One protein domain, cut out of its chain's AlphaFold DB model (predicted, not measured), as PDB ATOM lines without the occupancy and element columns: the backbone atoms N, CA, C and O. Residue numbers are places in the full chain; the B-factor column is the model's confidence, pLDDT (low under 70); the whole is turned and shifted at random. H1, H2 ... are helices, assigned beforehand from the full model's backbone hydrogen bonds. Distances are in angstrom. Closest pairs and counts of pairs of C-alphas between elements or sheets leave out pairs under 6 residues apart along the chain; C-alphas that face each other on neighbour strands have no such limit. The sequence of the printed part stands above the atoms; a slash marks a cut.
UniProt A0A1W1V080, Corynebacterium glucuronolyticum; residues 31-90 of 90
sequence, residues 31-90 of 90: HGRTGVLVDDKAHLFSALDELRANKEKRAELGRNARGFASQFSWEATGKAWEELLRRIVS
ATOM      1  N   HIS A  31     247.803 107.768 220.179       86.38
ATOM      2  CA  HIS A  31     247.892 108.517 221.437       86.38
ATOM      3  C   HIS A  31     246.500 108.958 221.925       86.38
ATOM      4  O   HIS A  31     245.678 109.432 221.143       86.38
ATOM      5  N   GLY A  32     246.222 108.757 223.213       86.06
ATOM      6  CA  GLY A  32     244.959 109.087 223.873       86.06
ATOM      7  C   GLY A  32     243.795 108.145 223.551       86.06
ATOM      8  O   GLY A  32     242.801 108.161 224.268       86.06
ATOM      9  N   ARG A  33     243.904 107.299 222.517       88.62
ATOM     10  CA  ARG A  33     242.819 106.407 222.082       88.62
ATOM     11  C   ARG A  33     243.108 104.943 222.367       88.62
ATOM     12  O   ARG A  33     242.270 104.283 222.965       88.62
ATOM     13  N   THR A  34     244.251 104.428 221.923       90.25
ATOM     14  CA  THR A  34     244.655 103.024 222.141       90.25
ATOM     15  C   THR A  34     245.837 102.896 223.101       90.25
ATOM     16  O   THR A  34     246.142 101.802 223.563       90.25
ATOM     17  N   GLY A  35     246.480 104.012 223.444       90.62
ATOM     18  CA  GLY A  35     247.571 104.086 224.411       90.62
ATOM     19  C   GLY A  35     248.027 105.528 224.614       90.62
ATOM     20  O   GLY A  35     247.440 106.450 224.055       90.62
ATOM     21  N   VAL A  36     249.077 105.733 225.406       91.00
ATOM     22  CA  VAL A  36     249.672 107.056 225.644       91.00
ATOM     23  C   VAL A  36     251.099 107.034 225.108       91.00
ATOM     24  O   VAL A  36     251.929 106.261 225.574       91.00
ATOM     25  N   LEU A  37     251.363 107.862 224.101       90.19
ATOM     26  CA  LEU A  37     252.715 108.142 223.610       90.19
ATOM     27  C   LEU A  37     253.292 109.338 224.366       90.19
ATOM     28  O   LEU A  37     252.602 110.337 224.534       90.19
ATOM     29  N   VAL A  38     254.537 109.227 224.810       87.81
ATOM     30  CA  VAL A  38     255.242 110.247 225.594       87.81
ATOM     31  C   VAL A  38     256.621 110.476 224.994       87.81
ATOM     32  O   VAL A  38     257.212 109.541 224.453       87.81
ATOM     33  N   ASP A  39     257.129 111.701 225.092       83.38
ATOM     34  CA  ASP A  39     258.395 112.095 224.462       83.38
ATOM     35  C   ASP A  39     259.628 111.882 225.340       83.38
ATOM     36  O   ASP A  39     260.751 111.839 224.838       83.38
ATOM     37  N   ASP A  40     259.438 111.713 226.649       85.25
ATOM     38  CA  ASP A  40     260.533 111.492 227.579       85.25
ATOM     39  C   ASP A  40     260.150 110.577 228.748       85.25
ATOM     40  O   ASP A  40     259.000 110.178 228.960       85.25
ATOM     41  N   LYS A  41     261.179 110.225 229.516       88.75
ATOM     42  CA  LYS A  41     261.083 109.303 230.642       88.75
ATOM     43  C   LYS A  41     260.250 109.863 231.799       88.75
ATOM     44  O   LYS A  41     259.604 109.086 232.494       88.75
ATOM     45  N   ALA A  42     260.262 111.176 232.023       88.75
ATOM     46  CA  ALA A  42     259.506 111.786 233.114       88.75
ATOM     47  C   ALA A  42     258.001 111.701 232.830       88.75
ATOM     48  O   ALA A  42     257.229 111.249 233.678       88.75
ATOM     49  N   HIS A  43     257.602 112.019 231.597       87.19
ATOM     50  CA  HIS A  43     256.228 111.860 231.138       87.19
ATOM     51  C   HIS A  43     255.787 110.392 231.128       87.19
ATOM     52  O   HIS A  43     254.627 110.112 231.427       87.19
ATOM     53  N   LEU A  44     256.695 109.439 230.871       90.94
ATOM     54  CA  LEU A  44     256.389 108.011 231.007       90.94
ATOM     55  C   LEU A  44     255.992 107.637 232.438       90.94
ATOM     56  O   LEU A  44     254.973 106.977 232.623       90.94
ATOM     57  N   PHE A  45     256.763 108.055 233.445       94.62
ATOM     58  CA  PHE A  45     256.432 107.760 234.842       94.62
ATOM     59  C   PHE A  45     255.106 108.401 235.253       94.62
ATOM     60  O   PHE A  45     254.247 107.712 235.797       94.62
ATOM     61  N   SER A  46     254.883 109.666 234.887       93.00
ATOM     62  CA  SER A  46     253.609 110.338 235.158       93.00
ATOM     63  C   SER A  46     252.424 109.631 234.491       93.00
ATOM     64  O   SER A  46     251.374 109.474 235.113       93.00
ATOM     65  N   ALA A  47     252.574 109.187 233.240       91.50
ATOM     66  CA  ALA A  47     251.528 108.455 232.532       91.50
ATOM     67  C   ALA A  47     251.264 107.085 233.174       91.50
ATOM     68  O   ALA A  47     250.115 106.658 233.259       91.50
ATOM     69  N   LEU A  48     252.304 106.395 233.649       93.94
ATOM     70  CA  LEU A  48     252.160 105.127 234.364       93.94
ATOM     71  C   LEU A  48     251.436 105.303 235.699       93.94
ATOM     72  O   LEU A  48     250.573 104.485 236.013       93.94
ATOM     73  N   ASP A  49     251.741 106.357 236.452       95.81
ATOM     74  CA  ASP A  49     251.076 106.650 237.722       95.81
ATOM     75  C   ASP A  49     249.600 106.999 237.517       95.81
ATOM     76  O   ASP A  49     248.730 106.434 238.186       95.81
ATOM     77  N   GLU A  50     249.297 107.851 236.534       93.19
ATOM     78  CA  GLU A  50     247.921 108.191 236.174       93.19
ATOM     79  C   GLU A  50     247.151 106.946 235.734       93.19
ATOM     80  O   GLU A  50     246.052 106.670 236.226       93.19
ATOM     81  N   LEU A  51     247.746 106.156 234.834       93.00
ATOM     82  CA  LEU A  51     247.137 104.920 234.391       93.00
ATOM     83  C   LEU A  51     246.943 104.004 235.580       93.00
ATOM     84  O   LEU A  51     245.835 103.534 235.721       93.00
ATOM     85  N   ARG A  52     247.916 103.776 236.465       94.44
ATOM     86  CA  ARG A  52     247.775 102.915 237.653       94.44
ATOM     87  C   ARG A  52     246.659 103.383 238.596       94.44
ATOM     88  O   ARG A  52     245.920 102.527 239.101       94.44
ATOM     89  N   ALA A  53     246.503 104.688 238.799       96.38
ATOM     90  CA  ALA A  53     245.477 105.265 239.665       96.38
ATOM     91  C   ALA A  53     244.063 105.187 239.059       96.38
ATOM     92  O   ALA A  53     243.110 104.893 239.776       96.38
ATOM     93  N   ASN A  54     243.920 105.370 237.744       95.56
ATOM     94  CA  ASN A  54     242.624 105.448 237.066       95.56
ATOM     95  C   ASN A  54     242.301 104.150 236.301       95.56
ATOM     96  O   ASN A  54     242.803 103.909 235.197       95.56
ATOM     97  N   LYS A  55     241.483 103.270 236.894       95.19
ATOM     98  CA  LYS A  55     241.148 101.957 236.304       95.19
ATOM     99  C   LYS A  55     240.283 102.096 235.059       95.19
ATOM    100  O   LYS A  55     240.456 101.336 234.107       95.19
ATOM    101  N   GLU A  56     239.392 103.070 235.060       96.31
ATOM    102  CA  GLU A  56     238.431 103.350 234.002       96.31
ATOM    103  C   GLU A  56     239.165 103.774 232.729       96.31
ATOM    104  O   GLU A  56     238.959 103.167 231.675       96.31
ATOM    105  N   LYS A  57     240.115 104.712 232.852       93.19
ATOM    106  CA  LYS A  57     240.986 105.156 231.754       93.19
ATOM    107  C   LYS A  57     241.793 103.993 231.178       93.19
ATOM    108  O   LYS A  57     241.847 103.820 229.961       93.19
ATOM    109  N   ARG A  58     242.376 103.136 232.029       95.31
ATOM    110  CA  ARG A  58     243.080 101.923 231.559       95.31
ATOM    111  C   ARG A  58     242.158 100.983 230.790       95.31
ATOM    112  O   ARG A  58     242.550 100.448 229.753       95.31
ATOM    113  N   ALA A  59     240.951 100.755 231.300       95.69
ATOM    114  CA  ALA A  59     239.990  99.860 230.674       95.69
ATOM    115  C   ALA A  59     239.518 100.397 229.316       95.69
ATOM    116  O   ALA A  59     239.401  99.626 228.363       95.69
ATOM    117  N   GLU A  60     239.284 101.704 229.212       96.44
ATOM    118  CA  GLU A  60     238.907 102.373 227.969       96.44
ATOM    119  C   GLU A  60     239.989 102.244 226.896       96.44
ATOM    120  O   GLU A  60     239.715 101.708 225.818       96.44
ATOM    121  N   LEU A  61     241.227 102.631 227.217       94.69
ATOM    122  CA  LEU A  61     242.358 102.499 226.298       94.69
ATOM    123  C   LEU A  61     242.530 101.045 225.842       94.69
ATOM    124  O   LEU A  61     242.712 100.788 224.654       94.69
ATOM    125  N   GLY A  62     242.389 100.080 226.757       93.94
ATOM    126  CA  GLY A  62     242.477  98.655 226.439       93.94
ATOM    127  C   GLY A  62     241.355  98.140 225.528       93.94
ATOM    128  O   GLY A  62     241.611  97.320 224.645       93.94
ATOM    129  N   ARG A  63     240.107  98.604 225.705       96.38
ATOM    130  CA  ARG A  63     238.993  98.263 224.795       96.38
ATOM    131  C   ARG A  63     239.252  98.802 223.392       96.38
ATOM    132  O   ARG A  63     239.142  98.056 222.422       96.38
ATOM    133  N   ASN A  64     239.656 100.062 223.302       94.56
ATOM    134  CA  ASN A  64     239.966 100.710 222.035       94.56
ATOM    135  C   ASN A  64     241.162 100.053 221.338       94.56
ATOM    136  O   ASN A  64     241.123  99.846 220.127       94.56
ATOM    137  N   ALA A  65     242.203  99.687 222.090       92.00
ATOM    138  CA  ALA A  65     243.363  98.976 221.567       92.00
ATOM    139  C   ALA A  65     242.980  97.615 220.975       92.00
ATOM    140  O   ALA A  65     243.401  97.299 219.866       92.00
ATOM    141  N   ARG A  66     242.125  96.842 221.659       91.62
ATOM    142  CA  ARG A  66     241.614  95.565 221.135       91.62
ATOM    143  C   ARG A  66     240.818  95.741 219.843       91.62
ATOM    144  O   ARG A  66     241.086  95.030 218.883       91.62
ATOM    145  N   GLY A  67     239.893  96.699 219.800       92.50
ATOM    146  CA  GLY A  67     239.107  96.977 218.591       92.50
ATOM    147  C   GLY A  67     239.935  97.542 217.430       92.50
ATOM    148  O   GLY A  67     239.560  97.409 216.267       92.50
ATOM    149  N   PHE A  68     241.070  98.179 217.720       89.19
ATOM    150  CA  PHE A  68     242.023  98.587 216.692       89.19
ATOM    151  C   PHE A  68     242.829  97.392 216.171       89.19
ATOM    152  O   PHE A  68     242.904  97.193 214.964       89.19
ATOM    153  N   ALA A  69     243.358  96.554 217.065       88.69
ATOM    154  CA  ALA A  69     244.136  95.374 216.697       88.69
ATOM    155  C   ALA A  69     243.324  94.353 215.880       88.69
ATOM    156  O   ALA A  69     243.864  93.747 214.961       88.69
ATOM    157  N   SER A  70     242.024  94.203 216.155       87.56
ATOM    158  CA  SER A  70     241.153  93.275 215.417       87.56
ATOM    159  C   SER A  70     240.936  93.643 213.946       87.56
ATOM    160  O   SER A  70     240.395  92.836 213.199       87.56
ATOM    161  N   GLN A  71     241.316  94.852 213.518       85.56
ATOM    162  CA  GLN A  71     241.244  95.264 212.109       85.56
ATOM    163  C   GLN A  71     242.384  94.676 211.270       85.56
ATOM    164  O   GLN A  71     242.319  94.704 210.044       85.56
ATOM    165  N   PHE A  72     243.416  94.135 211.914       84.56
ATOM    166  CA  PHE A  72     244.546  93.514 211.244       84.56
ATOM    167  C   PHE A  72     244.367  91.992 211.271       84.56
ATOM    168  O   PHE A  72     244.346  91.380 212.336       84.56
ATOM    169  N   SER A  73     244.227  91.382 210.092       83.31
ATOM    170  CA  SER A  73     244.092  89.930 209.919       83.31
ATOM    171  C   SER A  73     245.114  89.427 208.904       83.31
ATOM    172  O   SER A  73     245.287  90.000 207.819       83.31
ATOM    173  N   TRP A  74     245.782  88.330 209.262       83.62
ATOM    174  CA  TRP A  74     246.704  87.630 208.373       83.62
ATOM    175  C   TRP A  74     245.977  87.046 207.164       83.62
ATOM    176  O   TRP A  74     246.480  87.124 206.047       83.62
ATOM    177  N   GLU A  75     244.766  86.540 207.367       85.31
ATOM    178  CA  GLU A  75     243.913  85.974 206.327       85.31
ATOM    179  C   GLU A  75     243.495  87.039 205.307       85.31
ATOM    180  O   GLU A  75     243.594  86.814 204.102       85.31
ATOM    181  N   ALA A  76     243.064  88.215 205.778       84.56
ATOM    182  CA  ALA A  76     242.709  89.337 204.909       84.56
ATOM    183  C   ALA A  76     243.917  89.819 204.093       84.56
ATOM    184  O   ALA A  76     243.805  90.062 202.891       84.56
ATOM    185  N   THR A  77     245.085  89.890 204.737       87.38
ATOM    186  CA  THR A  77     246.344  90.250 204.076       87.38
ATOM    187  C   THR A  77     246.701  89.223 202.997       87.38
ATOM    188  O   THR A  77     246.966  89.602 201.860       87.38
ATOM    189  N   GLY A  78     246.642  87.925 203.311       89.25
ATOM    190  CA  GLY A  78     246.950  86.847 202.368       89.25
ATOM    191  C   GLY A  78     246.070  86.866 201.117       89.25
ATOM    192  O   GLY A  78     246.596  86.793 200.009       89.25
ATOM    193  N   LYS A  79     244.753  87.055 201.278       92.12
ATOM    194  CA  LYS A  79     243.813  87.154 200.146       92.12
ATOM    195  C   LYS A  79     244.137  88.324 199.217       92.12
ATOM    196  O   LYS A  79     244.183  88.142 198.005       92.12
ATOM    197  N   ALA A  80     244.415  89.501 199.776       90.25
ATOM    198  CA  ALA A  80     244.768  90.677 198.979       90.25
ATOM    199  C   ALA A  80     246.065  90.463 198.174       90.25
ATOM    200  O   ALA A  80     246.167  90.878 197.018       90.25
ATOM    201  N   TRP A  81     247.053  89.782 198.763       93.62
ATOM    202  CA  TRP A  81     248.286  89.409 198.066       93.62
ATOM    203  C   TRP A  81     248.048  88.376 196.966       93.62
ATOM    204  O   TRP A  81     248.580  88.522 195.867       93.62
ATOM    205  N   GLU A  82     247.239  87.354 197.233       93.75
ATOM    206  CA  GLU A  82     246.872  86.332 196.252       93.75
ATOM    207  C   GLU A  82     246.175  86.946 195.027       93.75
ATOM    208  O   GLU A  82     246.535  86.639 193.891       93.75
ATOM    209  N   GLU A  83     245.225  87.859 195.243       94.62
ATOM    210  CA  GLU A  83     244.549  88.608 194.177       94.62
ATOM    211  C   GLU A  83     245.530  89.449 193.349       94.62
ATOM    212  O   GLU A  83     245.478  89.437 192.115       94.62
ATOM    213  N   LEU A  84     246.458  90.146 194.012       95.38
ATOM    214  CA  LEU A  84     247.478  90.945 193.337       95.38
ATOM    215  C   LEU A  84     248.392  90.077 192.465       95.38
ATOM    216  O   LEU A  84     248.658  90.434 191.317       95.38
ATOM    217  N   LEU A  85     248.856  88.943 192.996       96.75
ATOM    218  CA  LEU A  85     249.726  88.019 192.272       96.75
ATOM    219  C   LEU A  85     249.005  87.402 191.072       96.75
ATOM    220  O   LEU A  85     249.574  87.372 189.984       96.75
ATOM    221  N   ARG A  86     247.736  86.995 191.227       96.00
ATOM    222  CA  ARG A  86     246.919  86.516 190.099       96.00
ATOM    223  C   ARG A  86     246.811  87.552 188.988       96.00
ATOM    224  O   ARG A  86     246.938  87.183 187.829       96.00
ATOM    225  N   ARG A  87     246.617  88.827 189.335       95.12
ATOM    226  CA  ARG A  87     246.489  89.921 188.360       95.12
ATOM    227  C   ARG A  87     247.775  90.206 187.582       95.12
ATOM    228  O   ARG A  87     247.695  90.702 186.469       95.12
ATOM    229  N   ILE A  88     248.942  89.986 188.186       96.19
ATOM    230  CA  ILE A  88     250.237  90.277 187.544       96.19
ATOM    231  C   ILE A  88     250.726  89.088 186.704       96.19
ATOM    232  O   ILE A  88     251.451  89.284 185.735       96.19
ATOM    233  N   VAL A  89     250.364  87.863 187.093       92.25
ATOM    234  CA  VAL A  89     250.789  86.630 186.409       92.25
ATOM    235  C   VAL A  89     249.848  86.244 185.255       92.25
ATOM    236  O   VAL A  89     250.256  85.464 184.396       92.25
ATOM    237  N   SER A  90     248.619  86.774 185.217       67.56
ATOM    238  CA  SER A  90     247.692  86.647 184.076       67.56
ATOM    239  C   SER A  90     248.053  87.582 182.930       67.56
ATOM    240  O   SER A  90     247.998  87.125 181.770       67.56
TER     241      SER A  90
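What this domain is: This is residues 31 to 90 of the 90 residues of a protein of Corynebacterium glucuronolyticum (UniProt A0A1W1V080). Residues 31 to 40, without a named element, lead into H1, which makes an L with H2, the first residues folding back into its angle; beyond it, H3 sticks out as a free arm that makes the length. The printed part has 60 residues with three named helices, H1, H2, H3 in chain order, and no named strand: all helix. It is extended, with a radius of gyration of the C-alphas of 18.8 A and spans of 58 by 24 by 12 A.

Where its parts are: Find C-alpha 41 at (261.083, 109.303, 230.642); from there H1 runs 18.5 A to residue 53. H2, residues 55 to 69, runs 20.9 A. H3, residues 74 to 89, runs 22.4 A to C-alpha 89 at (250.789, 86.630, 186.409).

How they stand to each other: Look at Leu 51 and Arg 58, the closest C-alphas of H1 and H2, 5.8 A apart. These helices only just touch, only at the corner, with 3 pairs of C-alphas within 8 A, through residues 51 to 52 and 57 to 58 alone. Their lines are only just about perpendicular, at 72 degrees. H3 is apart from H1 and H2. In H1, H2 and H3 every O i to N i+4 pair is within hydrogen-bond range.

The domain as a whole: Residues 70 to 90 stand free; the other 39 span 29 by 20 by 10 A. The printed part has no cut, and both links are tight. Only residue 90 has pLDDT under 70.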